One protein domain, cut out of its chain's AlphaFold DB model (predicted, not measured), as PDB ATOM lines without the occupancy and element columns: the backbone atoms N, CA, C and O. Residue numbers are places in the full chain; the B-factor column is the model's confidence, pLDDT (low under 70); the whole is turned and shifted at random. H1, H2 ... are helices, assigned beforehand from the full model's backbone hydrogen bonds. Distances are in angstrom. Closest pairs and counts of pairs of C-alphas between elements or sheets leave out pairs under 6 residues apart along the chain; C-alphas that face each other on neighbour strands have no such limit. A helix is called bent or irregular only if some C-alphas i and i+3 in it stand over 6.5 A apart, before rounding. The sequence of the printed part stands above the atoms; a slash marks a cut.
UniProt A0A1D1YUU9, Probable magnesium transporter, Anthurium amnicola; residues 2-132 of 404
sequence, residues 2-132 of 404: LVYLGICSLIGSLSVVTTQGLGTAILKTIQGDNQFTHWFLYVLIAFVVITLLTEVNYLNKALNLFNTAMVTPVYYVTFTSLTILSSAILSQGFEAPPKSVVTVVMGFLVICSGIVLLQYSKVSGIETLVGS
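Overview. This is residues 2 to 132 of the 404 residues of the protein "Probable magnesium transporter" of Anthurium amnicola (UniProt A0A1D1YUU9). Four long helices make a loose, uneven row in the order H2, H1, H3, H4: two helical hairpins, H1 with H2 and H3 with H4, stand next to each other, with H1 slanting across H3 where the hairpins meet. H4 runs on past its neighbour, and its last residues, 124 to 132, stick out at one end. The printed part has 131 residues with four named helices, H1 to H4 along the chain, and no named strand; the class is all helix. The whole is loose, with a radius of gyration of the C-alphas of 18.4 A, and elongated, spanning 62 by 40 by 23 A.

Arrangement. Start with H1, residues 2 to 30, and look for H2, residues 39 to 65: they touch and form a helical hairpin, running opposite ways at a shallow tilt of 28 degrees, their closest C-alphas being those of Cys 8 and Glu 55, 5.4 A apart. H1 also touches H3, residues 68 to 90, running the same way at a steep tilt of 42 degrees; the closest C-alphas, of Ser 13 and Thr 83, are 4.0 A apart. H2 and H3 meet only through their link. H4, residues 98 to 132, touches H3 with residues 104 to 119 alone, and the closest C-alphas are those of Ala 88 and Phe 108, 6.3 A apart. H3 and H4 form a helical hairpin, opposite ways at a shallow tilt of 10 degrees. H4 is apart from H1 and from H2. In H1 and H4 every O i to N i+4 pair is within hydrogen-bond range; in H2 it is 22 of 23 and in H3 17 of 19.

Along the chain. Find C-alpha 2 at (230.930, 152.787, 202.609); from there H1 runs 41.2 A to C-alpha 30 at (258.770, 133.552, 179.183). H2 covers 39.5 A from Trp 39 to Leu 65, and H3 covers 32.2 A from Thr 68 to Leu 90. H3 is irregular, but only just: C-alphas 70 and 73 are 6.6 A apart. H4 runs 49.4 A from Pro 98 to C-alpha 132 at (223.722, 133.573, 225.444).

Size, cuts and confidence. The two C-alphas farthest apart are those of Thr 37 and Ser 132, 63.4 A. The printed part has no cut. The link from H2 to H3 is tight, and those from H1 to H2 and from H3 to H4 are short. Residues 64 to 70, of which 68 to 70 belong to H3, stand free, as do residues 94 to 99. The mean pLDDT of the printed part is 75.8; look for values under 70 at, among others, residues 32 to 37, 62 to 72, 91 to 96 and 125 to 132.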
ATOM      1  N   LEU A   2     231.042 153.728 203.735       62.78
ATOM      2  CA  LEU A   2     230.930 152.787 202.609       62.78
ATOM      3  C   LEU A   2     231.462 153.286 201.257       62.78
ATOM      4  O   LEU A   2     232.020 152.489 200.522       62.78
ATOM      5  N   VAL A   3     231.352 154.580 200.934       74.94
ATOM      6  CA  VAL A   3     231.848 155.128 199.656       74.94
ATOM      7  C   VAL A   3     233.374 155.017 199.525       74.94
ATOM      8  O   VAL A   3     233.853 154.480 198.532       74.94
ATOM      9  N   TYR A   4     234.155 155.438 200.529       72.62
ATOM     10  CA  TYR A   4     235.624 155.346 200.473       72.62
ATOM     11  C   TYR A   4     236.111 153.888 200.439       72.62
ATOM     12  O   TYR A   4     237.017 153.552 199.680       72.62
ATOM     13  N   LEU A   5     235.460 153.015 201.213       72.56
ATOM     14  CA  LEU A   5     235.742 151.577 201.221       72.56
ATOM     15  C   LEU A   5     235.315 150.881 199.927       72.56
ATOM     16  O   LEU A   5     236.013 149.986 199.465       72.56
ATOM     17  N   GLY A   6     234.191 151.290 199.339       74.62
ATOM     18  CA  GLY A   6     233.659 150.763 198.086       74.62
ATOM     19  C   GLY A   6     234.516 151.163 196.890       74.62
ATOM     20  O   GLY A   6     234.812 150.314 196.060       74.62
ATOM     21  N   ILE A   7     235.005 152.407 196.843       79.00
ATOM     22  CA  ILE A   7     235.976 152.860 195.833       79.00
ATOM     23  C   ILE A   7     237.281 152.067 195.960       79.00
ATOM     24  O   ILE A   7     237.767 151.541 194.962       79.00
ATOM     25  N   CYS A   8     237.815 151.909 197.178       76.25
ATOM     26  CA  CYS A   8     238.999 151.080 197.413       76.25
ATOM     27  C   CYS A   8     238.771 149.611 197.019       76.25
ATOM     28  O   CYS A   8     239.644 148.987 196.429       76.25
ATOM     29  N   SER A   9     237.587 149.067 197.310       79.50
ATOM     30  CA  SER A   9     237.204 147.700 196.944       79.50
ATOM     31  C   SER A   9     237.070 147.520 195.436       79.50
ATOM     32  O   SER A   9     237.479 146.493 194.908       79.50
ATOM     33  N   LEU A  10     236.545 148.525 194.731       81.50
ATOM     34  CA  LEU A  10     236.414 148.515 193.279       81.50
ATOM     35  C   LEU A  10     237.793 148.562 192.626       81.50
ATOM     36  O   LEU A  10     238.125 147.693 191.827       81.50
ATOM     37  N   ILE A  11     238.630 149.519 193.023       84.62
ATOM     38  CA  ILE A  11     239.975 149.662 192.466       84.62
ATOM     39  C   ILE A  11     240.859 148.443 192.808       84.62
ATOM     40  O   ILE A  11     241.524 147.923 191.916       84.62
ATOM     41  N   GLY A  12     240.752 147.889 194.023       81.88
ATOM     42  CA  GLY A  12     241.434 146.652 194.423       81.88
ATOM     43  C   GLY A  12     240.940 145.414 193.670       81.88
ATOM     44  O   GLY A  12     241.745 144.599 193.218       81.88
ATOM     45  N   SER A  13     239.627 145.293 193.440       85.19
ATOM     46  CA  SER A  13     239.059 144.208 192.625       85.19
ATOM     47  C   SER A  13     239.563 144.232 191.180       85.19
ATOM     48  O   SER A  13     239.892 143.185 190.618       85.19
ATOM     49  N   LEU A  14     239.707 145.431 190.610       84.12
ATOM     50  CA  LEU A  14     240.280 145.644 189.285       84.12
ATOM     51  C   LEU A  14     241.787 145.349 189.287       84.12
ATOM     52  O   LEU A  14     242.273 144.690 188.372       84.12
ATOM     53  N   SER A  15     242.521 145.755 190.327       88.00
ATOM     54  CA  SER A  15     243.962 145.512 190.504       88.00
ATOM     55  C   SER A  15     244.311 144.014 190.539       88.00
ATOM     56  O   SER A  15     245.205 143.561 189.817       88.00
ATOM     57  N   VAL A  16     243.548 143.198 191.283       82.94
ATOM     58  CA  VAL A  16     243.718 141.729 191.337       82.94
ATOM     59  C   VAL A  16     243.518 141.090 189.962       82.94
ATOM     60  O   VAL A  16     244.336 140.286 189.517       82.94
ATOM     61  N   VAL A  17     242.452 141.476 189.266       84.19
ATOM     62  CA  VAL A  17     242.083 140.950 187.943       84.19
ATOM     63  C   VAL A  17     243.075 141.401 186.861       84.19
ATOM     64  O   VAL A  17     243.481 140.609 186.010       84.19
ATOM     65  N   THR A  18     243.577 142.632 186.964       84.44
ATOM     66  CA  THR A  18     244.673 143.148 186.130       84.44
ATOM     67  C   THR A  18     245.962 142.361 186.374       84.44
ATOM     68  O   THR A  18     246.656 142.011 185.424       84.44
ATOM     69  N   THR A  19     246.262 142.009 187.627       87.31
ATOM     70  CA  THR A  19     247.439 141.202 187.993       87.31
ATOM     71  C   THR A  19     247.338 139.766 187.465       87.31
ATOM     72  O   THR A  19     248.344 139.208 187.034       87.31
ATOM     73  N   GLN A  20     246.138 139.178 187.422       85.44
ATOM     74  CA  GLN A  20     245.906 137.872 186.787       85.44
ATOM     75  C   GLN A  20     246.195 137.920 185.278       85.44
ATOM     76  O   GLN A  20     246.952 137.088 184.780       85.44
ATOM     77  N   GLY A  21     245.670 138.924 184.565       85.25
ATOM     78  CA  GLY A  21     245.956 139.131 183.138       85.25
ATOM     79  C   GLY A  21     247.430 139.456 182.855       85.25
ATOM     80  O   GLY A  21     248.022 138.934 181.915       85.25
ATOM     81  N   LEU A  22     248.065 140.264 183.706       87.06
ATOM     82  CA  LEU A  22     249.497 140.551 183.626       87.06
ATOM     83  C   LEU A  22     250.339 139.284 183.855       87.06
ATOM     84  O   LEU A  22     251.327 139.071 183.159       87.06
ATOM     85  N   GLY A  23     249.933 138.413 184.783       87.88
ATOM     86  CA  GLY A  23     250.588 137.130 185.041       87.88
ATOM     87  C   GLY A  23     250.545 136.182 183.839       87.88
ATOM     88  O   GLY A  23     251.569 135.583 183.504       87.88
ATOM     89  N   THR A  24     249.407 136.083 183.141       85.44
ATOM     90  CA  THR A  24     249.317 135.281 181.907       85.44
ATOM     91  C   THR A  24     250.126 135.897 180.763       85.44
ATOM     92  O   THR A  24     250.784 135.158 180.031       85.44
ATOM     93  N   ALA A  25     250.169 137.229 180.649       85.25
ATOM     94  CA  ALA A  25     251.009 137.926 179.674       85.25
ATOM     95  C   ALA A  25     252.513 137.699 179.922       85.25
ATOM     96  O   ALA A  25     253.235 137.342 178.994       85.25
ATOM     97  N   ILE A  26     252.982 137.826 181.171       85.94
ATOM     98  CA  ILE A  26     254.383 137.568 181.551       85.94
ATOM     99  C   ILE A  26     254.761 136.104 181.293       85.94
ATOM    100  O   ILE A  26     255.830 135.838 180.745       85.94
ATOM    101  N   LEU A  27     253.887 135.152 181.645       86.12
ATOM    102  CA  LEU A  27     254.126 133.733 181.381       86.12
ATOM    103  C   LEU A  27     254.242 133.453 179.876       86.12
ATOM    104  O   LEU A  27     255.137 132.714 179.469       86.12
ATOM    105  N   LYS A  28     253.403 134.097 179.053       83.62
ATOM    106  CA  LYS A  28     253.510 134.021 177.593       83.62
ATOM    107  C   LYS A  28     254.843 134.588 177.089       83.62
ATOM    108  O   LYS A  28     255.440 133.986 176.200       83.62
ATOM    109  N   THR A  29     255.359 135.668 177.686       82.44
ATOM    110  CA  THR A  29     256.685 136.185 177.308       82.44
ATOM    111  C   THR A  29     257.819 135.216 177.625       82.44
ATOM    112  O   THR A  29     258.723 135.034 176.815       82.44
ATOM    113  N   ILE A  30     257.765 134.553 178.783       81.50
ATOM    114  CA  ILE A  30     258.770 133.552 179.183       81.50
ATOM    115  C   ILE A  30     258.740 132.327 178.247       81.50
ATOM    116  O   ILE A  30     259.766 131.684 178.046       81.50
ATOM    117  N   GLN A  31     257.592 132.029 177.629       83.19
ATOM    118  CA  GLN A  31     257.424 130.934 176.664       83.19
ATOM    119  C   GLN A  31     257.965 131.231 175.247       83.19
ATOM    120  O   GLN A  31     257.911 130.347 174.397       83.19
ATOM    121  N   GLY A  32     258.520 132.424 174.991       67.50
ATOM    122  CA  GLY A  32     259.282 132.740 173.770       67.50
ATOM    123  C   GLY A  32     258.618 133.726 172.801       67.50
ATOM    124  O   GLY A  32     259.308 134.312 171.969       67.50
ATOM    125  N   ASP A  33     257.317 133.987 172.942       65.38
ATOM    126  CA  ASP A  33     256.624 135.071 172.234       65.38
ATOM    127  C   ASP A  33     256.948 136.398 172.941       65.38
ATOM    128  O   ASP A  33     256.441 136.629 174.034       65.38
ATOM    129  N   ASN A  34     257.763 137.295 172.370       59.03
ATOM    130  CA  ASN A  34     258.241 138.492 173.089       59.03
ATOM    131  C   ASN A  34     257.174 139.604 173.282       59.03
ATOM    132  O   ASN A  34     257.268 140.705 172.725       59.03
ATOM    133  N   GLN A  35     256.166 139.327 174.115       57.53
ATOM    134  CA  GLN A  35     255.016 140.192 174.398       57.53
ATOM    135  C   GLN A  35     255.393 141.487 175.143       57.53
ATOM    136  O   GLN A  35     254.597 142.425 175.152       57.53
ATOM    137  N   PHE A  36     256.613 141.606 175.690       57.75
ATOM    138  CA  PHE A  36     257.125 142.871 176.245       57.75
ATOM    139  C   PHE A  36     257.268 143.985 175.196       57.75
ATOM    140  O   PHE A  36     257.322 145.153 175.565       57.75
ATOM    141  N   THR A  37     257.259 143.665 173.897       60.06
ATOM    142  CA  THR A  37     257.210 144.682 172.827       60.06
ATOM    143  C   THR A  37     255.857 145.411 172.776       60.06
ATOM    144  O   THR A  37     255.767 146.525 172.262       60.06
ATOM    145  N   HIS A  38     254.781 144.823 173.315       76.38
ATOM    146  CA  HIS A  38     253.467 145.458 173.302       76.38
ATOM    147  C   HIS A  38     253.353 146.535 174.384       76.38
ATOM    148  O   HIS A  38     253.312 146.252 175.581       76.38
ATOM    149  N   TRP A  39     253.174 147.779 173.935       81.38
ATOM    150  CA  TRP A  39     252.921 148.961 174.770       81.38
ATOM    151  C   TRP A  39     251.814 148.752 175.826       81.38
ATOM    152  O   TRP A  39     251.900 149.273 176.935       81.38
ATOM    153  N   PHE A  40     250.820 147.910 175.521       80.50
ATOM    154  CA  PHE A  40     249.747 147.508 176.435       80.50
ATOM    155  C   PHE A  40     250.243 146.926 177.775       80.50
ATOM    156  O   PHE A  40     249.651 147.208 178.814       80.50
ATOM    157  N   LEU A  41     251.352 146.173 177.790       84.44
ATOM    158  CA  LEU A  41     251.900 145.585 179.019       84.44
ATOM    159  C   LEU A  41     252.442 146.676 179.961       84.44
ATOM    160  O   LEU A  41     252.192 146.639 181.166       84.44
ATOM    161  N   TYR A  42     253.093 147.705 179.413       86.12
ATOM    162  CA  TYR A  42     253.534 148.870 180.187       86.12
ATOM    163  C   TYR A  42     252.355 149.658 180.772       86.12
ATOM    164  O   TYR A  42     252.426 150.087 181.922       86.12
ATOM    165  N   VAL A  43     251.251 149.794 180.026       87.50
ATOM    166  CA  VAL A  43     250.015 150.421 180.525       87.50
ATOM    167  C   VAL A  43     249.393 149.601 181.660       87.50
ATOM    168  O   VAL A  43     249.006 150.185 182.669       87.50
ATOM    169  N   LEU A  44     249.359 148.265 181.557       86.38
ATOM    170  CA  LEU A  44     248.891 147.383 182.638       86.38
ATOM    171  C   LEU A  44     249.733 147.536 183.915       86.38
ATOM    172  O   LEU A  44     249.171 147.687 184.998       86.38
ATOM    173  N   ILE A  45     251.067 147.538 183.804       88.06
ATOM    174  CA  ILE A  45     251.960 147.725 184.960       88.06
ATOM    175  C   ILE A  45     251.764 149.113 185.584       88.06
ATOM    176  O   ILE A  45     251.614 149.220 186.801       88.06
ATOM    177  N   ALA A  46     251.719 150.171 184.768       89.50
ATOM    178  CA  ALA A  46     251.486 151.529 185.251       89.50
ATOM    179  C   ALA A  46     250.126 151.656 185.959       89.50
ATOM    180  O   ALA A  46     250.049 152.251 187.033       89.50
ATOM    181  N   PHE A  47     249.075 151.043 185.404       88.75
ATOM    182  CA  PHE A  47     247.748 150.997 186.012       88.75
ATOM    183  C   PHE A  47     247.779 150.321 187.387       88.75
ATOM    184  O   PHE A  47     247.348 150.946 188.352       88.75
ATOM    185  N   VAL A  48     248.366 149.121 187.511       88.06
ATOM    186  CA  VAL A  48     248.484 148.396 188.796       88.06
ATOM    187  C   VAL A  48     249.223 149.223 189.855       88.06
ATOM    188  O   VAL A  48     248.802 149.275 191.009       88.06
ATOM    189  N   VAL A  49     250.307 149.913 189.484       90.62
ATOM    190  CA  VAL A  49     251.046 150.781 190.420       90.62
ATOM    191  C   VAL A  49     250.191 151.974 190.864       90.62
ATOM    192  O   VAL A  49     250.145 152.286 192.054       90.62
ATOM    193  N   ILE A  50     249.475 152.624 189.943       90.56
ATOM    194  CA  ILE A  50     248.599 153.764 190.253       90.56
ATOM    195  C   ILE A  50     247.413 153.331 191.129       90.56
ATOM    196  O   ILE A  50     247.083 154.034 192.089       90.56
ATOM    197  N   THR A  51     246.791 152.177 190.859       86.31
ATOM    198  CA  THR A  51     245.690 151.656 191.685       86.31
ATOM    199  C   THR A  51     246.175 151.287 193.082       86.31
ATOM    200  O   THR A  51     245.580 151.763 194.044       86.31
ATOM    201  N   LEU A  52     247.312 150.594 193.225       86.19
ATOM    202  CA  LEU A  52     247.903 150.267 194.533       86.19
ATOM    203  C   LEU A  52     248.239 151.513 195.369       86.19
ATOM    204  O   LEU A  52     247.945 151.561 196.565       86.19
ATOM    205  N   LEU A  53     248.821 152.553 194.761       88.75
ATOM    206  CA  LEU A  53     249.091 153.820 195.457       88.75
ATOM    207  C   LEU A  53     247.795 154.527 195.883       88.75
ATOM    208  O   LEU A  53     247.730 155.119 196.965       88.75
ATOM    209  N   THR A  54     246.752 154.436 195.054       83.69
ATOM    210  CA  THR A  54     245.424 154.983 195.350       83.69
ATOM    211  C   THR A  54     244.750 154.216 196.491       83.69
ATOM    212  O   THR A  54     244.249 154.851 197.418       83.69
ATOM    213  N   GLU A  55     244.798 152.880 196.491       83.38
ATOM    214  CA  GLU A  55     244.294 152.013 197.568       83.38
ATOM    215  C   GLU A  55     244.906 152.393 198.914       83.38
ATOM    216  O   GLU A  55     244.178 152.710 199.852       83.38
ATOM    217  N   VAL A  56     246.238 152.445 199.006       82.69
ATOM    218  CA  VAL A  56     246.935 152.767 200.263       82.69
ATOM    219  C   VAL A  56     246.554 154.164 200.772       82.69
ATOM    220  O   VAL A  56     246.332 154.345 201.969       82.69
ATOM    221  N   ASN A  57     246.409 155.156 199.887       83.81
ATOM    222  CA  ASN A  57     246.000 156.509 200.276       83.81
ATOM    223  C   ASN A  57     244.537 156.557 200.769       83.81
ATOM    224  O   ASN A  57     244.248 157.119 201.830       83.81
ATOM    225  N   TYR A  58     243.617 155.909 200.047       76.81
ATOM    226  CA  TYR A  58     242.199 155.851 200.413       76.81
ATOM    227  C   TYR A  58     241.944 155.027 201.683       76.81
ATOM    228  O   TYR A  58     241.122 155.437 202.502       76.81
ATOM    229  N   LEU A  59     242.676 153.930 201.905       71.56
ATOM    230  CA  LEU A  59     242.621 153.147 203.145       71.56
ATOM    231  C   LEU A  59     243.098 153.960 204.347       71.56
ATOM    232  O   LEU A  59     242.408 153.998 205.366       71.56
ATOM    233  N   ASN A  60     244.213 154.683 204.211       75.38
ATOM    234  CA  ASN A  60     244.720 155.559 205.270       75.38
ATOM    235  C   ASN A  60     243.718 156.680 205.616       75.38
ATOM    236  O   ASN A  60     243.519 156.992 206.789       75.38
ATOM    237  N   LYS A  61     243.016 157.246 204.621       73.56
ATOM    238  CA  LYS A  61     241.909 158.195 204.856       73.56
ATOM    239  C   LYS A  61     240.676 157.545 205.491       73.56
ATOM    240  O   LYS A  61     240.034 158.180 206.324       73.56
ATOM    241  N   ALA A  62     240.337 156.310 205.125       63.47
ATOM    242  CA  ALA A  62     239.181 155.599 205.669       63.47
ATOM    243  C   ALA A  62     239.382 155.205 207.144       63.47
ATOM    244  O   ALA A  62     238.472 155.397 207.948       63.47
ATOM    245  N   LEU A  63     240.579 154.736 207.514       65.38
ATOM    246  CA  LEU A  63     240.964 154.432 208.900       65.38
ATOM    247  C   LEU A  63     240.938 155.665 209.818       65.38
ATOM    248  O   LEU A  63     240.647 155.534 211.000       65.38
ATOM    249  N   ASN A  64     241.190 156.863 209.281       67.62
ATOM    250  CA  ASN A  64     241.184 158.103 210.060       67.62
ATOM    251  C   ASN A  64     239.776 158.683 210.325       67.62
ATOM    252  O   ASN A  64     239.633 159.556 211.176       67.62
ATOM    253  N   LEU A  65     238.741 158.260 209.589       66.19
ATOM    254  CA  LEU A  65     237.397 158.858 209.684       66.19
ATOM    255  C   LEU A  65     236.366 158.021 210.456       66.19
ATOM    256  O   LEU A  65     235.266 158.519 210.698       66.19
ATOM    257  N   PHE A  66     236.647 156.756 210.790       59.59
ATOM    258  CA  PHE A  66     235.615 155.845 211.297       59.59
ATOM    259  C   PHE A  66     236.146 154.826 212.309       59.59
ATOM    260  O   PHE A  66     237.236 154.286 212.153       59.59
ATOM    261  N   ASN A  67     235.320 154.512 213.311       59.47
ATOM    262  CA  ASN A  67     235.622 153.515 214.336       59.47
ATOM    263  C   ASN A  67     235.801 152.110 213.717       59.47
ATOM    264  O   ASN A  67     234.874 151.547 213.126       59.47
ATOM    265  N   THR A  68     236.998 151.541 213.886       60.03
ATOM    266  CA  THR A  68     237.461 150.262 213.320       60.03
ATOM    267  C   THR A  68     236.554 149.063 213.644       60.03
ATOM    268  O   THR A  68     236.521 148.099 212.872       60.03
ATOM    269  N   ALA A  69     235.791 149.120 214.743       57.75
ATOM    270  CA  ALA A  69     234.979 148.014 215.257       57.75
ATOM    271  C   ALA A  69     233.894 147.519 214.275       57.75
ATOM    272  O   ALA A  69     233.884 146.346 213.913       57.75
ATOM    273  N   MET A  70     233.016 148.404 213.782       57.34
ATOM    274  CA  MET A  70     231.974 148.035 212.798       57.34
ATOM    275  C   MET A  70     232.533 147.953 211.365       57.34
ATOM    276  O   MET A  70     232.008 147.250 210.502       57.34
ATOM    277  N   VAL A  71     233.618 148.679 211.103       63.12
ATOM    278  CA  VAL A  71     234.212 148.860 209.772       63.12
ATOM    279  C   VAL A  71     234.874 147.593 209.239       63.12
ATOM    280  O   VAL A  71     234.764 147.308 208.049       63.12
ATOM    281  N   THR A  72     235.537 146.825 210.101       66.19
ATOM    282  CA  THR A  72     236.329 145.649 209.705       66.19
ATOM    283  C   THR A  72     235.509 144.556 208.991       66.19
ATOM    284  O   THR A  72     235.891 144.184 207.877       66.19
ATOM    285  N   PRO A  73     234.373 144.054 209.531       70.62
ATOM    286  CA  PRO A  73     233.572 143.043 208.832       70.62
ATOM    287  C   PRO A  73     232.937 143.590 207.548       70.62
ATOM    288  O   PRO A  73     232.972 142.922 206.515       70.62
ATOM    289  N   VAL A  74     232.415 144.822 207.577       73.50
ATOM    290  CA  VAL A  74     231.757 145.452 206.422       73.50
ATOM    291  C   VAL A  74     232.746 145.696 205.279       73.50
ATOM    292  O   VAL A  74     232.425 145.404 204.126       73.50
ATOM    293  N   TYR A  75     233.966 146.157 205.581       69.25
ATOM    294  CA  TYR A  75     235.033 146.274 204.588       69.25
ATOM    295  C   TYR A  75     235.337 144.919 203.954       69.25
ATOM    296  O   TYR A  75     235.350 144.820 202.734       69.25
ATOM    297  N   TYR A  76     235.505 143.869 204.761       71.44
ATOM    298  CA  TYR A  76     235.848 142.544 204.252       71.44
ATOM    299  C   TYR A  76     234.737 141.960 203.354       71.44
ATOM    300  O   TYR A  76     235.039 141.498 202.258       71.44
ATOM    301  N   VAL A  77     233.449 142.075 203.725       76.25
ATOM    302  CA  VAL A  77     232.330 141.672 202.838       76.25
ATOM    303  C   VAL A  77     232.340 142.465 201.523       76.25
ATOM    304  O   VAL A  77     232.255 141.861 200.456       76.25
ATOM    305  N   THR A  78     232.451 143.797 201.586       78.31
ATOM    306  CA  THR A  78     232.363 144.670 200.395       78.31
ATOM    307  C   THR A  78     233.565 144.498 199.463       78.31
ATOM    308  O   THR A  78     233.413 144.465 198.245       78.31
ATOM    309  N   PHE A  79     234.761 144.336 200.034       80.56
ATOM    310  CA  PHE A  79     235.993 144.076 199.299       80.56
ATOM    311  C   PHE A  79     235.929 142.740 198.572       80.56
ATOM    312  O   PHE A  79     236.214 142.657 197.374       80.56
ATOM    313  N   THR A  80     235.533 141.679 199.278       80.31
ATOM    314  CA  THR A  80     235.529 140.350 198.681       80.31
ATOM    315  C   THR A  80     234.408 140.202 197.652       80.31
ATOM    316  O   THR A  80     234.677 139.661 196.585       80.31
ATOM    317  N   SER A  81     233.207 140.754 197.865       81.00
ATOM    318  CA  SER A  81     232.137 140.696 196.852       81.00
ATOM    319  C   SER A  81     232.514 141.399 195.540       81.00
ATOM    320  O   SER A  81     232.310 140.821 194.471       81.00
ATOM    321  N   LEU A  82     233.145 142.580 195.594       80.69
ATOM    322  CA  LEU A  82     233.651 143.269 194.397       80.69
ATOM    323  C   LEU A  82     234.821 142.516 193.745       80.69
ATOM    324  O   LEU A  82     234.841 142.372 192.524       80.69
ATOM    325  N   THR A  83     235.754 141.970 194.536       79.88
ATOM    326  CA  THR A  83     236.891 141.167 194.030       79.88
ATOM    327  C   THR A  83     236.424 139.941 193.254       79.88
ATOM    328  O   THR A  83     236.923 139.670 192.160       79.88
ATOM    329  N   ILE A  84     235.427 139.225 193.778       78.81
ATOM    330  CA  ILE A  84     234.811 138.102 193.072       78.81
ATOM    331  C   ILE A  84     234.122 138.622 191.795       78.81
ATOM    332  O   ILE A  84     234.353 138.066 190.722       78.81
ATOM    333  N   LEU A  85     233.304 139.685 191.875       80.19
ATOM    334  CA  LEU A  85     232.514 140.200 190.740       80.19
ATOM    335  C   LEU A  85     233.390 140.636 189.558       80.19
ATOM    336  O   LEU A  85     233.104 140.275 188.418       80.19
ATOM    337  N   SER A  86     234.493 141.331 189.833       77.75
ATOM    338  CA  SER A  86     235.489 141.709 188.825       77.75
ATOM    339  C   SER A  86     236.076 140.481 188.110       77.75
ATOM    340  O   SER A  86     236.252 140.490 186.892       77.75
ATOM    341  N   SER A  87     236.332 139.394 188.848       74.50
ATOM    342  CA  SER A  87     236.873 138.143 188.295       74.50
ATOM    343  C   SER A  87     235.862 137.403 187.402       74.50
ATOM    344  O   SER A  87     236.228 136.888 186.341       74.50
ATOM    345  N   ALA A  88     234.569 137.419 187.755       72.44
ATOM    346  CA  ALA A  88     233.505 136.905 186.883       72.44
ATOM    347  C   ALA A  88     233.429 137.649 185.549       72.44
ATOM    348  O   ALA A  88     233.338 137.012 184.501       72.44
ATOM    349  N   ILE A  89     233.477 138.984 185.596       73.38
ATOM    350  CA  ILE A  89     233.360 139.839 184.410       73.38
ATOM    351  C   ILE A  89     234.540 139.602 183.455       73.38
ATOM    352  O   ILE A  89     234.322 139.454 182.254       73.38
ATOM    353  N   LEU A  90     235.775 139.476 183.964       71.75
ATOM    354  CA  LEU A  90     236.929 139.162 183.109       71.75
ATOM    355  C   LEU A  90     236.819 137.763 182.474       71.75
ATOM    356  O   LEU A  90     237.191 137.576 181.316       71.75
ATOM    357  N   SER A  91     236.259 136.790 183.196       66.06
ATOM    358  CA  SER A  91     236.146 135.395 182.739       66.06
ATOM    359  C   SER A  91     235.159 135.179 181.575       66.06
ATOM    360  O   SER A  91     234.978 134.046 181.128       66.06
ATOM    361  N   GLN A  92     234.510 136.239 181.081       62.41
ATOM    362  CA  GLN A  92     233.574 136.220 179.947       62.41
ATOM    363  C   GLN A  92     234.116 136.936 178.695       62.41
ATOM    364  O   GLN A  92     233.389 137.101 177.714       62.41
ATOM    365  N   GLY A  93     235.384 137.358 178.703       57.34
ATOM    366  CA  GLY A  93     236.019 138.035 177.575       57.34
ATOM    367  C   GLY A  93     236.200 137.146 176.338       57.34
ATOM    368  O   GLY A  93     237.131 136.351 176.291       57.34
ATOM    369  N   PHE A  94     235.373 137.406 175.319       52.28
ATOM    370  CA  PHE A  94     235.469 136.961 173.916       52.28
ATOM    371  C   PHE A  94     235.112 135.486 173.598       52.28
ATOM    372  O   PHE A  94     235.743 134.537 174.048       52.28
ATOM    373  N   GLU A  95     234.077 135.334 172.759       55.50
ATOM    374  CA  GLU A  95     233.685 134.158 171.945       55.50
ATOM    375  C   GLU A  95     233.562 132.764 172.606       55.50
ATOM    376  O   GLU A  95     233.388 131.756 171.918       55.50
ATOM    377  N   ALA A  96     233.543 132.667 173.936       61.47
ATOM    378  CA  ALA A  96     233.245 131.403 174.609       61.47
ATOM    379  C   ALA A  96     231.773 130.965 174.392       61.47
ATOM    380  O   ALA A  96     230.853 131.765 174.586       61.47
ATOM    381  N   PRO A  97     231.493 129.683 174.065       78.12
ATOM    382  CA  PRO A  97     230.123 129.205 173.879       78.12
ATOM    383  C   PRO A  97     229.316 129.325 175.186       78.12
ATOM    384  O   PRO A  97     229.861 129.061 176.264       78.12
ATOM    385  N   PRO A  98     228.002 129.631 175.131       76.38
ATOM    386  CA  PRO A  98     227.215 130.052 176.298       76.38
ATOM    387  C   PRO A  98     227.192 129.028 177.444       76.38
ATOM    388  O   PRO A  98     227.135 129.406 178.611       76.38
ATOM    389  N   LYS A  99     227.337 127.731 177.140       80.19
ATOM    390  CA  LYS A  99     227.525 126.670 178.147       80.19
ATOM    391  C   LYS A  99     228.730 126.912 179.072       80.19
ATOM    392  O   LYS A  99     228.617 126.711 180.275       80.19
ATOM    393  N   SER A 100     229.855 127.373 178.520       77.25
ATOM    394  CA  SER A 100     231.100 127.623 179.257       77.25
ATOM    395  C   SER A 100     230.953 128.850 180.154       77.25
ATOM    396  O   SER A 100     231.316 128.820 181.330       77.25
ATOM    397  N   VAL A 101     230.319 129.895 179.614       79.50
ATOM    398  CA  VAL A 101     229.946 131.117 180.336       79.50
ATOM    399  C   VAL A 101     229.063 130.786 181.544       79.50
ATOM    400  O   VAL A 101     229.368 131.214 182.654       79.50
ATOM    401  N   VAL A 102     228.022 129.962 181.376       80.38
ATOM    402  CA  VAL A 102     227.135 129.552 182.482       80.38
ATOM    403  C   VAL A 102     227.877 128.730 183.541       80.38
ATOM    404  O   VAL A 102     227.683 128.976 184.730       80.38
ATOM    405  N   THR A 103     228.767 127.803 183.164       81.44
ATOM    406  CA  THR A 103     229.564 127.049 184.153       81.44
ATOM    407  C   THR A 103     230.527 127.934 184.946       81.44
ATOM    408  O   THR A 103     230.676 127.742 186.151       81.44
ATOM    409  N   VAL A 104     231.124 128.943 184.303       76.19
ATOM    410  CA  VAL A 104     231.976 129.948 184.960       76.19
ATOM    411  C   VAL A 104     231.156 130.804 185.928       76.19
ATOM    412  O   VAL A 104     231.561 130.974 187.076       76.19
ATOM    413  N   VAL A 105     229.970 131.268 185.518       78.62
ATOM    414  CA  VAL A 105     229.038 132.013 186.387       78.62
ATOM    415  C   VAL A 105     228.593 131.170 187.581       78.62
ATOM    416  O   VAL A 105     228.555 131.679 188.696       78.62
ATOM    417  N   MET A 106     228.308 129.881 187.398       80.62
ATOM    418  CA  MET A 106     227.938 128.994 188.507       80.62
ATOM    419  C   MET A 106     229.097 128.768 189.485       80.62
ATOM    420  O   MET A 106     228.890 128.860 190.693       80.62
ATOM    421  N   GLY A 107     230.325 128.557 188.996       81.25
ATOM    422  CA  GLY A 107     231.515 128.488 189.855       81.25
ATOM    423  C   GLY A 107     231.734 129.782 190.647       81.25
ATOM    424  O   GLY A 107     231.947 129.750 191.859       81.25
ATOM    425  N   PHE A 108     231.580 130.928 189.986       73.88
ATOM    426  CA  PHE A 108     231.597 132.255 190.599       73.88
ATOM    427  C   PHE A 108     230.517 132.428 191.686       73.88
ATOM    428  O   PHE A 108     230.827 132.894 192.785       73.88
ATOM    429  N   LEU A 109     229.271 132.017 191.427       80.31
ATOM    430  CA  LEU A 109     228.170 132.104 192.394       80.31
ATOM    431  C   LEU A 109     228.399 131.199 193.612       80.31
ATOM    432  O   LEU A 109     228.086 131.605 194.730       80.31
ATOM    433  N   VAL A 110     228.994 130.017 193.430       85.25
ATOM    434  CA  VAL A 110     229.390 129.128 194.538       85.25
ATOM    435  C   VAL A 110     230.474 129.774 195.407       85.25
ATOM    436  O   VAL A 110     230.367 129.743 196.632       85.25
ATOM    437  N   ILE A 111     231.478 130.419 194.802       81.50
ATOM    438  CA  ILE A 111     232.530 131.151 195.531       81.50
ATOM    439  C   ILE A 111     231.933 132.347 196.291       81.50
ATOM    440  O   ILE A 111     232.223 132.536 197.473       81.50
ATOM    441  N   CYS A 112     231.045 133.111 195.648       74.12
ATOM    442  CA  CYS A 112     230.310 134.214 196.268       74.12
ATOM    443  C   CYS A 112     229.484 133.736 197.477       74.12
ATOM    444  O   CYS A 112     229.624 134.275 198.576       74.12
ATOM    445  N   SER A 113     228.704 132.665 197.304       80.44
ATOM    446  CA  SER A 113     227.907 132.040 198.366       80.44
ATOM    447  C   SER A 113     228.775 131.552 199.529       80.44
ATOM    448  O   SER A 113     228.485 131.864 200.681       80.44
ATOM    449  N   GLY A 114     229.893 130.869 199.251       82.44
ATOM    450  CA  GLY A 114     230.812 130.384 200.284       82.44
ATOM    451  C   GLY A 114     231.404 131.506 201.142       82.44
ATOM    452  O   GLY A 114     231.536 131.356 202.355       82.44
ATOM    453  N   ILE A 115     231.703 132.658 200.540       78.81
ATOM    454  CA  ILE A 115     232.236 133.821 201.258       78.81
ATOM    455  C   ILE A 115     231.140 134.545 202.048       78.81
ATOM    456  O   ILE A 115     231.373 134.889 203.205       78.81
ATOM    457  N   VAL A 116     229.930 134.702 201.500       78.50
ATOM    458  CA  VAL A 116     228.777 135.205 202.272       78.50
ATOM    459  C   VAL A 116     228.496 134.297 203.473       78.50
ATOM    460  O   VAL A 116     228.300 134.801 204.577       78.50
ATOM    461  N   LEU A 117     228.566 132.974 203.306       82.62
ATOM    462  CA  LEU A 117     228.340 132.003 204.378       82.62
ATOM    463  C   LEU A 117     229.431 132.056 205.462       82.62
ATOM    464  O   LEU A 117     229.112 132.019 206.649       82.62
ATOM    465  N   LEU A 118     230.707 132.212 205.085       80.19
ATOM    466  CA  LEU A 118     231.824 132.408 206.024       80.19
ATOM    467  C   LEU A 118     231.687 133.696 206.846       80.19
ATOM    468  O   LEU A 118     232.038 133.719 208.028       80.19
ATOM    469  N   GLN A 119     231.176 134.758 206.225       73.12
ATOM    470  CA  GLN A 119     230.971 136.055 206.866       73.12
ATOM    471  C   GLN A 119     229.746 136.031 207.782       73.12
ATOM    472  O   GLN A 119     229.840 136.439 208.938       73.12
ATOM    473  N   TYR A 120     228.631 135.468 207.310       76.50
ATOM    474  CA  TYR A 120     227.423 135.296 208.110       76.50
ATOM    475  C   TYR A 120     227.675 134.377 209.309       76.50
ATOM    476  O   TYR A 120     227.306 134.733 210.417       76.50
ATOM    477  N   SER A 121     228.398 133.264 209.133       79.62
ATOM    478  CA  SER A 121     228.770 132.352 210.225       79.62
ATOM    479  C   SER A 121     229.667 133.008 211.284       79.62
ATOM    480  O   SER A 121     229.522 132.713 212.469       79.62
ATOM    481  N   LYS A 122     230.566 133.922 210.890       68.56
ATOM    482  CA  LYS A 122     231.357 134.720 211.840       68.56
ATOM    483  C   LYS A 122     230.489 135.693 212.633       68.56
ATOM    484  O   LYS A 122     230.643 135.766 213.848       68.56
ATOM    485  N   VAL A 123     229.589 136.415 211.966       73.94
ATOM    486  CA  VAL A 123     228.681 137.367 212.622       73.94
ATOM    487  C   VAL A 123     227.701 136.627 213.533       73.94
ATOM    488  O   VAL A 123     227.660 136.912 214.723       73.94
ATOM    489  N   SER A 124     227.010 135.602 213.031       70.06
ATOM    490  CA  SER A 124     226.041 134.818 213.802       70.06
ATOM    491  C   SER A 124     226.691 134.024 214.935       70.06
ATOM    492  O   SER A 124     226.079 133.851 215.981       70.06
ATOM    493  N   GLY A 125     227.925 133.539 214.758       67.19
ATOM    494  CA  GLY A 125     228.684 132.875 215.820       67.19
ATOM    495  C   GLY A 125     229.007 133.823 216.975       67.19
ATOM    496  O   GLY A 125     228.870 133.439 218.132       67.19
ATOM    497  N   ILE A 126     229.365 135.074 216.670       63.78
ATOM    498  CA  ILE A 126     229.590 136.116 217.679       63.78
ATOM    499  C   ILE A 126     228.260 136.542 218.317       63.78
ATOM    500  O   ILE A 126     228.164 136.549 219.538       63.78
ATOM    501  N   GLU A 127     227.214 136.816 217.532       62.00
ATOM    502  CA  GLU A 127     225.896 137.208 218.059       62.00
ATOM    503  C   GLU A 127     225.236 136.112 218.907       62.00
ATOM    504  O   GLU A 127     224.595 136.428 219.904       62.00
ATOM    505  N   THR A 128     225.425 134.830 218.576       61.56
ATOM    506  CA  THR A 128     224.881 133.722 219.381       61.56
ATOM    507  C   THR A 128     225.582 133.628 220.734       61.56
ATOM    508  O   THR A 128     224.900 133.499 221.747       61.56
ATOM    509  N   LEU A 129     226.917 133.741 220.770       61.00
ATOM    510  CA  LEU A 129     227.697 133.703 222.016       61.00
ATOM    511  C   LEU A 129     227.406 134.924 222.904       61.00
ATOM    512  O   LEU A 129     227.113 134.781 224.090       61.00
ATOM    513  N   VAL A 130     227.399 136.122 222.311       62.44
ATOM    514  CA  VAL A 130     227.052 137.374 223.002       62.44
ATOM    515  C   VAL A 130     225.594 137.353 223.480       62.44
ATOM    516  O   VAL A 130     225.302 137.804 224.584       62.44
ATOM    517  N   GLY A 131     224.678 136.776 222.699       57.66
ATOM    518  CA  GLY A 131     223.280 136.586 223.083       57.66
ATOM    519  C   GLY A 131     223.109 135.652 224.283       57.66
ATOM    520  O   GLY A 131     222.384 135.996 225.216       57.66
ATOM    521  N   SER A 132     223.797 134.505 224.309       57.09
ATOM    522  CA  SER A 132     223.722 133.573 225.444       57.09
ATOM    523  C   SER A 132     224.339 134.134 226.727       57.09
ATOM    524  O   SER A 132     223.756 133.957 227.795       57.09
TER     525      SER A 132